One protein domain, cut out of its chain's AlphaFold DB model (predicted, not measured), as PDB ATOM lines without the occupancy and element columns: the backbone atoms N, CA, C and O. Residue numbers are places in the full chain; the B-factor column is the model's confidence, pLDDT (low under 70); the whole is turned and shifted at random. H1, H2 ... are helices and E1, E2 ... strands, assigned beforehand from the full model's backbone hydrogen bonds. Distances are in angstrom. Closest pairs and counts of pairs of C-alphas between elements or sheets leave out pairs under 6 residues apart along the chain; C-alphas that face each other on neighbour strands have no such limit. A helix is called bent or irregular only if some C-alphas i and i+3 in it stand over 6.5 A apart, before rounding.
ATOM      1  N   ASP A 193     -11.356  42.117 -17.554       89.94
ATOM      2  CA  ASP A 193     -11.095  42.034 -16.122       89.94
ATOM      3  C   ASP A 193      -9.904  42.925 -15.775       89.94
ATOM      4  O   ASP A 193      -8.814  42.767 -16.330       89.94
ATOM      5  N   VAL A 194     -10.099  43.853 -14.836       90.81
ATOM      6  CA  VAL A 194      -9.061  44.780 -14.365       90.81
ATOM      7  C   VAL A 194      -8.799  44.538 -12.886       90.81
ATOM      8  O   VAL A 194      -9.724  44.533 -12.074       90.81
ATOM      9  N   ALA A 195      -7.531  44.365 -12.519       93.12
ATOM     10  CA  ALA A 195      -7.127  44.120 -11.142       93.12
ATOM     11  C   ALA A 195      -5.840  44.860 -10.779       93.12
ATOM     12  O   ALA A 195      -4.965  45.096 -11.618       93.12
ATOM     13  N   LEU A 196      -5.707  45.172  -9.490       94.62
ATOM     14  CA  LEU A 196      -4.420  45.522  -8.909       94.62
ATOM     15  C   LEU A 196      -3.569  44.259  -8.741       94.62
ATOM     16  O   LEU A 196      -4.067  43.202  -8.337       94.62
ATOM     17  N   VAL A 197      -2.282  44.381  -9.051       94.56
ATOM     18  CA  VAL A 197      -1.304  43.299  -8.952       94.56
ATOM     19  C   VAL A 197      -0.028  43.751  -8.250       94.56
ATOM     20  O   VAL A 197       0.298  44.944  -8.212       94.56
ATOM     21  N   ASP A 198       0.687  42.785  -7.680       91.94
ATOM     22  CA  ASP A 198       2.046  42.972  -7.182       91.94
ATOM     23  C   ASP A 198       3.069  43.054  -8.335       91.94
ATOM     24  O   ASP A 198       2.736  42.930  -9.519       91.94
ATOM     25  N   ASP A 199       4.346  43.246  -7.996       88.12
ATOM     26  CA  ASP A 199       5.436  43.305  -8.981       88.12
ATOM     27  C   ASP A 199       5.660  41.979  -9.729       88.12
ATOM     28  O   ASP A 199       6.352  41.946 -10.747       88.12
ATOM     29  N   GLN A 200       5.062  40.884  -9.253       88.81
ATOM     30  CA  GLN A 200       5.087  39.565  -9.885       88.81
ATOM     31  C   GLN A 200       3.822  39.299 -10.720       88.81
ATOM     32  O   GLN A 200       3.659  38.201 -11.254       88.81
ATOM     33  N   GLY A 201       2.922  40.281 -10.848       86.81
ATOM     34  CA  GLY A 201       1.682  40.168 -11.613       86.81
ATOM     35  C   GLY A 201       0.598  39.324 -10.938       86.81
ATOM     36  O   GLY A 201      -0.346  38.902 -11.617       86.81
ATOM     37  N   ARG A 202       0.725  39.054  -9.631       91.38
ATOM     38  CA  ARG A 202      -0.257  38.308  -8.831       91.38
ATOM     39  C   ARG A 202      -1.293  39.265  -8.240       91.38
ATOM     40  O   ARG A 202      -0.925  40.389  -7.910       91.38
ATOM     41  N   PRO A 203      -2.560  38.842  -8.060       91.94
ATOM     42  CA  PRO A 203      -3.591  39.691  -7.468       91.94
ATOM     43  C   PRO A 203      -3.169  40.256  -6.109       91.94
ATOM     44  O   PRO A 203      -2.812  39.506  -5.199       91.94
ATOM     45  N   ASP A 204      -3.253  41.576  -5.966       93.94
ATOM     46  CA  ASP A 204      -2.924  42.281  -4.733       93.94
ATOM     47  C   ASP A 204      -3.875  43.460  -4.536       93.94
ATOM     48  O   ASP A 204      -3.822  44.447  -5.265       93.94
ATOM     49  N   LEU A 205      -4.715  43.392  -3.502       92.69
ATOM     50  CA  LEU A 205      -5.711  44.426  -3.211       92.69
ATOM     51  C   LEU A 205      -5.096  45.800  -2.876       92.69
ATOM     52  O   LEU A 205      -5.775  46.816  -2.978       92.69
ATOM     53  N   LEU A 206      -3.820  45.850  -2.474       92.56
ATOM     54  CA  LEU A 206      -3.065  47.096  -2.282       92.56
ATOM     55  C   LEU A 206      -1.900  47.233  -3.266       92.56
ATOM     56  O   LEU A 206      -0.967  47.995  -3.001       92.56
ATOM     57  N   GLY A 207      -1.967  46.542  -4.405       92.31
ATOM     58  CA  GLY A 207      -0.970  46.637  -5.463       92.31
ATOM     59  C   GLY A 207      -0.709  48.080  -5.913       92.31
ATOM     60  O   GLY A 207      -1.513  49.003  -5.716       92.31
ATOM     61  N   SER A 208       0.465  48.292  -6.495       89.56
ATOM     62  CA  SER A 208       0.878  49.549  -7.139       89.56
ATOM     63  C   SER A 208       0.813  49.464  -8.664       89.56
ATOM     64  O   SER A 208       1.092  50.447  -9.356       89.56
ATOM     65  N   ARG A 209       0.449  48.291  -9.193       93.31
ATOM     66  CA  ARG A 209       0.358  48.019 -10.622       93.31
ATOM     67  C   ARG A 209      -1.034  47.531 -10.987       93.31
ATOM     68  O   ARG A 209      -1.725  46.932 -10.173       93.31
ATOM     69  N   LEU A 210      -1.417  47.781 -12.227       92.69
ATOM     70  CA  LEU A 210      -2.684  47.410 -12.833       92.69
ATOM     71  C   LEU A 210      -2.441  46.385 -13.927       92.69
ATOM     72  O   LEU A 210      -1.539  46.551 -14.754       92.69
ATOM     73  N   ARG A 211      -3.293  45.367 -13.954       92.94
ATOM     74  CA  ARG A 211      -3.357  44.371 -15.014       92.94
ATOM     75  C   ARG A 211      -4.769  44.333 -15.582       92.94
ATOM     76  O   ARG A 211      -5.727  44.375 -14.815       92.94
ATOM     77  N   ALA A 212      -4.878  44.241 -16.904       91.56
ATOM     78  CA  ALA A 212      -6.138  44.091 -17.619       91.56
ATOM     79  C   ALA A 212      -6.053  42.910 -18.590       91.56
ATOM     80  O   ALA A 212      -5.072  42.793 -19.333       91.56
ATOM     81  N   VAL A 213      -7.065  42.045 -18.577       90.88
ATOM     82  CA  VAL A 213      -7.160  40.853 -19.433       90.88
ATOM     83  C   VAL A 213      -8.533  40.835 -20.100       90.88
ATOM     84  O   VAL A 213      -9.531  41.072 -19.429       90.88
ATOM     85  N   SER A 214      -8.595  40.608 -21.412       89.81
ATOM     86  CA  SER A 214      -9.863  40.499 -22.141       89.81
ATOM     87  C   SER A 214     -10.618  39.218 -21.770       89.81
ATOM     88  O   SER A 214     -10.038  38.279 -21.223       89.81
ATOM     89  N   ALA A 215     -11.901  39.145 -22.130       86.81
ATOM     90  CA  ALA A 215     -12.702  37.929 -21.967       86.81
ATOM     91  C   ALA A 215     -12.111  36.705 -22.705       86.81
ATOM     92  O   ALA A 215     -12.312  35.573 -22.270       86.81
ATOM     93  N   ASP A 216     -11.342  36.930 -23.776       87.19
ATOM     94  CA  ASP A 216     -10.654  35.885 -24.546       87.19
ATOM     95  C   ASP A 216      -9.280  35.502 -23.951       87.19
ATOM     96  O   ASP A 216      -8.571  34.649 -24.484       87.19
ATOM     97  N   GLY A 217      -8.884  36.122 -22.832       88.81
ATOM     98  CA  GLY A 217      -7.618  35.858 -22.146       88.81
ATOM     99  C   GLY A 217      -6.427  36.670 -22.664       88.81
ATOM    100  O   GLY A 217      -5.301  36.458 -22.204       88.81
ATOM    101  N   GLU A 218      -6.639  37.613 -23.584       91.44
ATOM    102  CA  GLU A 218      -5.568  38.477 -24.085       91.44
ATOM    103  C   GLU A 218      -5.158  39.505 -23.027       91.44
ATOM    104  O   GLU A 218      -5.990  40.183 -22.424       91.44
ATOM    105  N   VAL A 219      -3.852  39.655 -22.801       91.62
ATOM    106  CA  VAL A 219      -3.327  40.641 -21.850       91.62
ATOM    107  C   VAL A 219      -3.299  42.018 -22.513       91.62
ATOM    108  O   VAL A 219      -2.398  42.313 -23.294       91.62
ATOM    109  N   LEU A 220      -4.259  42.873 -22.158       90.12
ATOM    110  CA  LEU A 220      -4.375  44.248 -22.661       90.12
ATOM    111  C   LEU A 220      -3.420  45.200 -21.929       90.12
ATOM    112  O   LEU A 220      -2.805  46.081 -22.522       90.12
ATOM    113  N   VAL A 221      -3.269  44.997 -20.618       90.75
ATOM    114  CA  VAL A 221      -2.316  45.725 -19.772       90.75
ATOM    115  C   VAL A 221      -1.616  44.707 -18.888       90.75
ATOM    116  O   VAL A 221      -2.256  44.067 -18.061       90.75
ATOM    117  N   ALA A 222      -0.302  44.549 -19.043       89.06
ATOM    118  CA  ALA A 222       0.446  43.562 -18.266       89.06
ATOM    119  C   ALA A 222       0.674  44.008 -16.814       89.06
ATOM    120  O   ALA A 222       0.410  43.241 -15.889       89.06
ATOM    121  N   ALA A 223       1.187  45.229 -16.623       89.56
ATOM    122  CA  ALA A 223       1.522  45.762 -15.305       89.56
ATOM    123  C   ALA A 223       1.778  47.283 -15.372       89.56
ATOM    124  O   ALA A 223       2.924  47.719 -15.257       89.56
ATOM    125  N   ALA A 224       0.759  48.110 -15.596       90.88
ATOM    126  CA  ALA A 224       0.933  49.567 -15.624       90.88
ATOM    127  C   ALA A 224       0.939  50.158 -14.205       90.88
ATOM    128  O   ALA A 224       0.187  49.702 -13.354       90.88
ATOM    129  N   GLY A 225       1.772  51.164 -13.929       91.19
ATOM    130  CA  GLY A 225       1.748  51.839 -12.625       91.19
ATOM    131  C   GLY A 225       0.409  52.544 -12.389       91.19
ATOM    132  O   GLY A 225      -0.137  53.145 -13.312       91.19
ATOM    133  N   THR A 226      -0.115  52.504 -11.162       88.50
ATOM    134  CA  THR A 226      -1.414  53.123 -10.826       88.50
ATOM    135  C   THR A 226      -1.449  54.634 -11.040       88.50
ATOM    136  O   THR A 226      -2.516  55.187 -11.274       88.50
ATOM    137  N   SER A 227      -0.298  55.311 -11.010       86.50
ATOM    138  CA  SER A 227      -0.184  56.736 -11.351       86.50
ATOM    139  C   SER A 227      -0.460  57.040 -12.829       86.50
ATOM    140  O   SER A 227      -0.710  58.187 -13.172       86.50
ATOM    141  N   GLY A 228      -0.422  56.030 -13.702       85.06
ATOM    142  CA  GLY A 228      -0.759  56.149 -15.121       85.06
ATOM    143  C   GLY A 228      -2.222  55.843 -15.446       85.06
ATOM    144  O   GLY A 228      -2.536  55.696 -16.624       85.06
ATOM    145  N   TRP A 229      -3.099  55.704 -14.441       86.44
ATOM    146  CA  TRP A 229      -4.507  55.315 -14.615       86.44
ATOM    147  C   TRP A 229      -5.249  56.156 -15.662       86.44
ATOM    148  O   TRP A 229      -5.912  55.590 -16.530       86.44
ATOM    149  N   ASP A 230      -5.055  57.475 -15.652       84.44
ATOM    150  CA  ASP A 230      -5.730  58.413 -16.563       84.44
ATOM    151  C   ASP A 230      -5.375  58.187 -18.045       84.44
ATOM    152  O   ASP A 230      -6.115  58.581 -18.943       84.44
ATOM    153  N   GLY A 231      -4.241  57.533 -18.324       84.44
ATOM    154  CA  GLY A 231      -3.859  57.128 -19.678       84.44
ATOM    155  C   GLY A 231      -4.490  55.808 -20.132       84.44
ATOM    156  O   GLY A 231      -4.509  55.525 -21.330       84.44
ATOM    157  N   LEU A 232      -4.992  54.999 -19.196       83.81
ATOM    158  CA  LEU A 232      -5.468  53.630 -19.428       83.81
ATOM    159  C   LEU A 232      -6.993  53.536 -19.469       83.81
ATOM    160  O   LEU A 232      -7.540  52.694 -20.181       83.81
ATOM    161  N   VAL A 233      -7.677  54.390 -18.709       85.25
ATOM    162  CA  VAL A 233      -9.131  54.361 -18.556       85.25
ATOM    163  C   VAL A 233      -9.720  55.697 -18.977       85.25
ATOM    164  O   VAL A 233      -9.228  56.756 -18.608       85.25
ATOM    165  N   ALA A 234     -10.788  55.632 -19.763       86.94
ATOM    166  CA  ALA A 234     -11.598  56.775 -20.150       86.94
ATOM    167  C   ALA A 234     -13.052  56.541 -19.737       86.94
ATOM    168  O   ALA A 234     -13.481  55.408 -19.547       86.94
ATOM    169  N   GLU A 235     -13.840  57.601 -19.646       87.38
ATOM    170  CA  GLU A 235     -15.276  57.512 -19.392       87.38
ATOM    171  C   GLU A 235     -16.027  57.856 -20.678       87.38
ATOM    172  O   GLU A 235     -15.719  58.847 -21.341       87.38
ATOM    173  N   SER A 236     -17.013  57.042 -21.052       86.81
ATOM    174  CA  SER A 236     -17.854  57.314 -22.227       86.81
ATOM    175  C   SER A 236     -18.806  58.495 -22.001       86.81
ATOM    176  O   SER A 236     -19.192  59.172 -22.955       86.81
ATOM    177  N   ALA A 237     -19.139  58.786 -20.740       85.69
ATOM    178  CA  ALA A 237     -19.962  59.915 -20.328       85.69
ATOM    179  C   ALA A 237     -19.364  60.631 -19.093       85.69
ATOM    180  O   ALA A 237     -19.957  60.585 -18.011       85.69
ATOM    181  N   PRO A 238     -18.209  61.316 -19.226       85.88
ATOM    182  CA  PRO A 238     -17.506  61.899 -18.087       85.88
ATOM    183  C   PRO A 238     -18.382  62.843 -17.258       85.88
ATOM    184  O   PRO A 238     -19.130  63.662 -17.799       85.88
ATOM    185  N   GLY A 239     -18.304  62.719 -15.933       80.62
ATOM    186  CA  GLY A 239     -19.078  63.540 -14.996       80.62
ATOM    187  C   GLY A 239     -20.565  63.173 -14.872       80.62
ATOM    188  O   GLY A 239     -21.235  63.657 -13.954       80.62
ATOM    189  N   GLN A 240     -21.102  62.271 -15.699       82.62
ATOM    190  CA  GLN A 240     -22.471  61.768 -15.527       82.62
ATOM    191  C   GLN A 240     -22.574  60.801 -14.334       82.62
ATOM    192  O   GLN A 240     -21.571  60.212 -13.942       82.62
ATOM    193  N   PRO A 241     -23.765  60.608 -13.727       77.81
ATOM    194  CA  PRO A 241     -23.953  59.626 -12.647       77.81
ATOM    195  C   PRO A 241     -23.560  58.196 -13.001       77.81
ATOM    196  O   PRO A 241     -23.086  57.463 -12.140       77.81
ATOM    197  N   ALA A 242     -23.720  57.826 -14.268       81.69
ATOM    198  CA  ALA A 242     -23.205  56.589 -14.828       81.69
ATOM    199  C   ALA A 242     -22.165  56.948 -15.901       81.69
ATOM    200  O   ALA A 242     -22.531  57.105 -17.065       81.69
ATOM    201  N   PRO A 243     -20.886  57.132 -15.525       82.44
ATOM    202  CA  PRO A 243     -19.881  57.645 -16.452       82.44
ATOM    203  C   PRO A 243     -19.413  56.617 -17.491       82.44
ATOM    204  O   PRO A 243     -18.831  56.988 -18.508       82.44
ATOM    205  N   GLY A 244     -19.687  55.328 -17.262       85.19
ATOM    206  CA  GLY A 244     -19.377  54.245 -18.194       85.19
ATOM    207  C   GLY A 244     -17.875  54.139 -18.476       85.19
ATOM    208  O   GLY A 244     -17.454  54.584 -19.548       85.19
ATOM    209  N   PRO A 245     -17.074  53.592 -17.538       85.44
ATOM    210  CA  PRO A 245     -15.643  53.407 -17.734       85.44
ATOM    211  C   PRO A 245     -15.370  52.491 -18.931       85.44
ATOM    212  O   PRO A 245     -16.029  51.472 -19.123       85.44
ATOM    213  N   THR A 246     -14.377  52.868 -19.723       81.62
ATOM    214  CA  THR A 246     -13.937  52.231 -20.966       81.62
ATOM    215  C   THR A 246     -12.418  52.191 -20.996       81.62
ATOM    216  O   THR A 246     -11.747  52.965 -20.308       81.62
ATOM    217  N   SER A 247     -11.856  51.303 -21.807       69.56
ATOM    218  CA  SER A 247     -10.414  51.273 -22.009       69.56
ATOM    219  C   SER A 247     -10.003  52.356 -23.028       69.56
ATOM    220  O   SER A 247     -10.537  52.454 -24.133       69.56
ATOM    221  N   SER A 248      -9.059  53.223 -22.667       56.19
ATOM    222  CA  SER A 248      -8.442  54.188 -23.593       56.19
ATOM    223  C   SER A 248      -7.293  53.504 -24.343       56.19
ATOM    224  O   SER A 248      -6.539  52.805 -23.678       56.19
TER     225      SER A 248
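What this domain is: This is residues 193 to 248 of the 269 residues of an uncharacterized protein of Raineyella sp. CBA3103 (UniProt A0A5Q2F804). Two small lobes are joined by a short helix: an antiparallel three-strand sheet, E1-E2-E3, at one end, and the hairpin E4-E5 at the other, with H1 between. The 56 printed residues run E1 E2 E3 H1 E4 E5, mixed in class. The whole is only just compact, close to loose, with a radius of gyration of the C-alphas of 12.0 A, spanning 36 by 26 by 17 A.

Where its parts are: E1 is residues 193 to 197, from C-alpha 193 at (-11.095, 42.034, -16.122); E2 is residues 209 to 213, 13.6 A from first to last C-alpha; E3 is residues 219 to 225, 15.4 A; H1 is residues 226 to 232; E4 is residues 233 to 235; E5 is residues 245 to 247, ending with C-alpha 247 at (-10.414, 51.273, -22.009).

How they stand to each other: E1, E2 and E3 form a meander, each strand the antiparallel neighbour of the one before; N 195 and O 211 are 2.9 A apart, N 210 and O 224 2.7 A. H1 is on this sheet, over E3, at a height of 7.9 A. H1 is irregular, C-alphas 227 and 230 being 7.8 A apart; 0 of 3 O i to N i+4 pairs are within hydrogen-bond range, 3 of 4 O i to N i+3. In the antiparallel hairpin E4-E5, N 246 and O 234 are 2.7 A apart. E4 and E5 are apart from E1, E2 and E3.

The domain as a whole: The C-alphas farthest apart, of Gln 200 and Gln 240, are 35.8 A apart. The printed part has no cut. The link E1 to E2 is long. Residues 247 to 248 are under pLDDT 70.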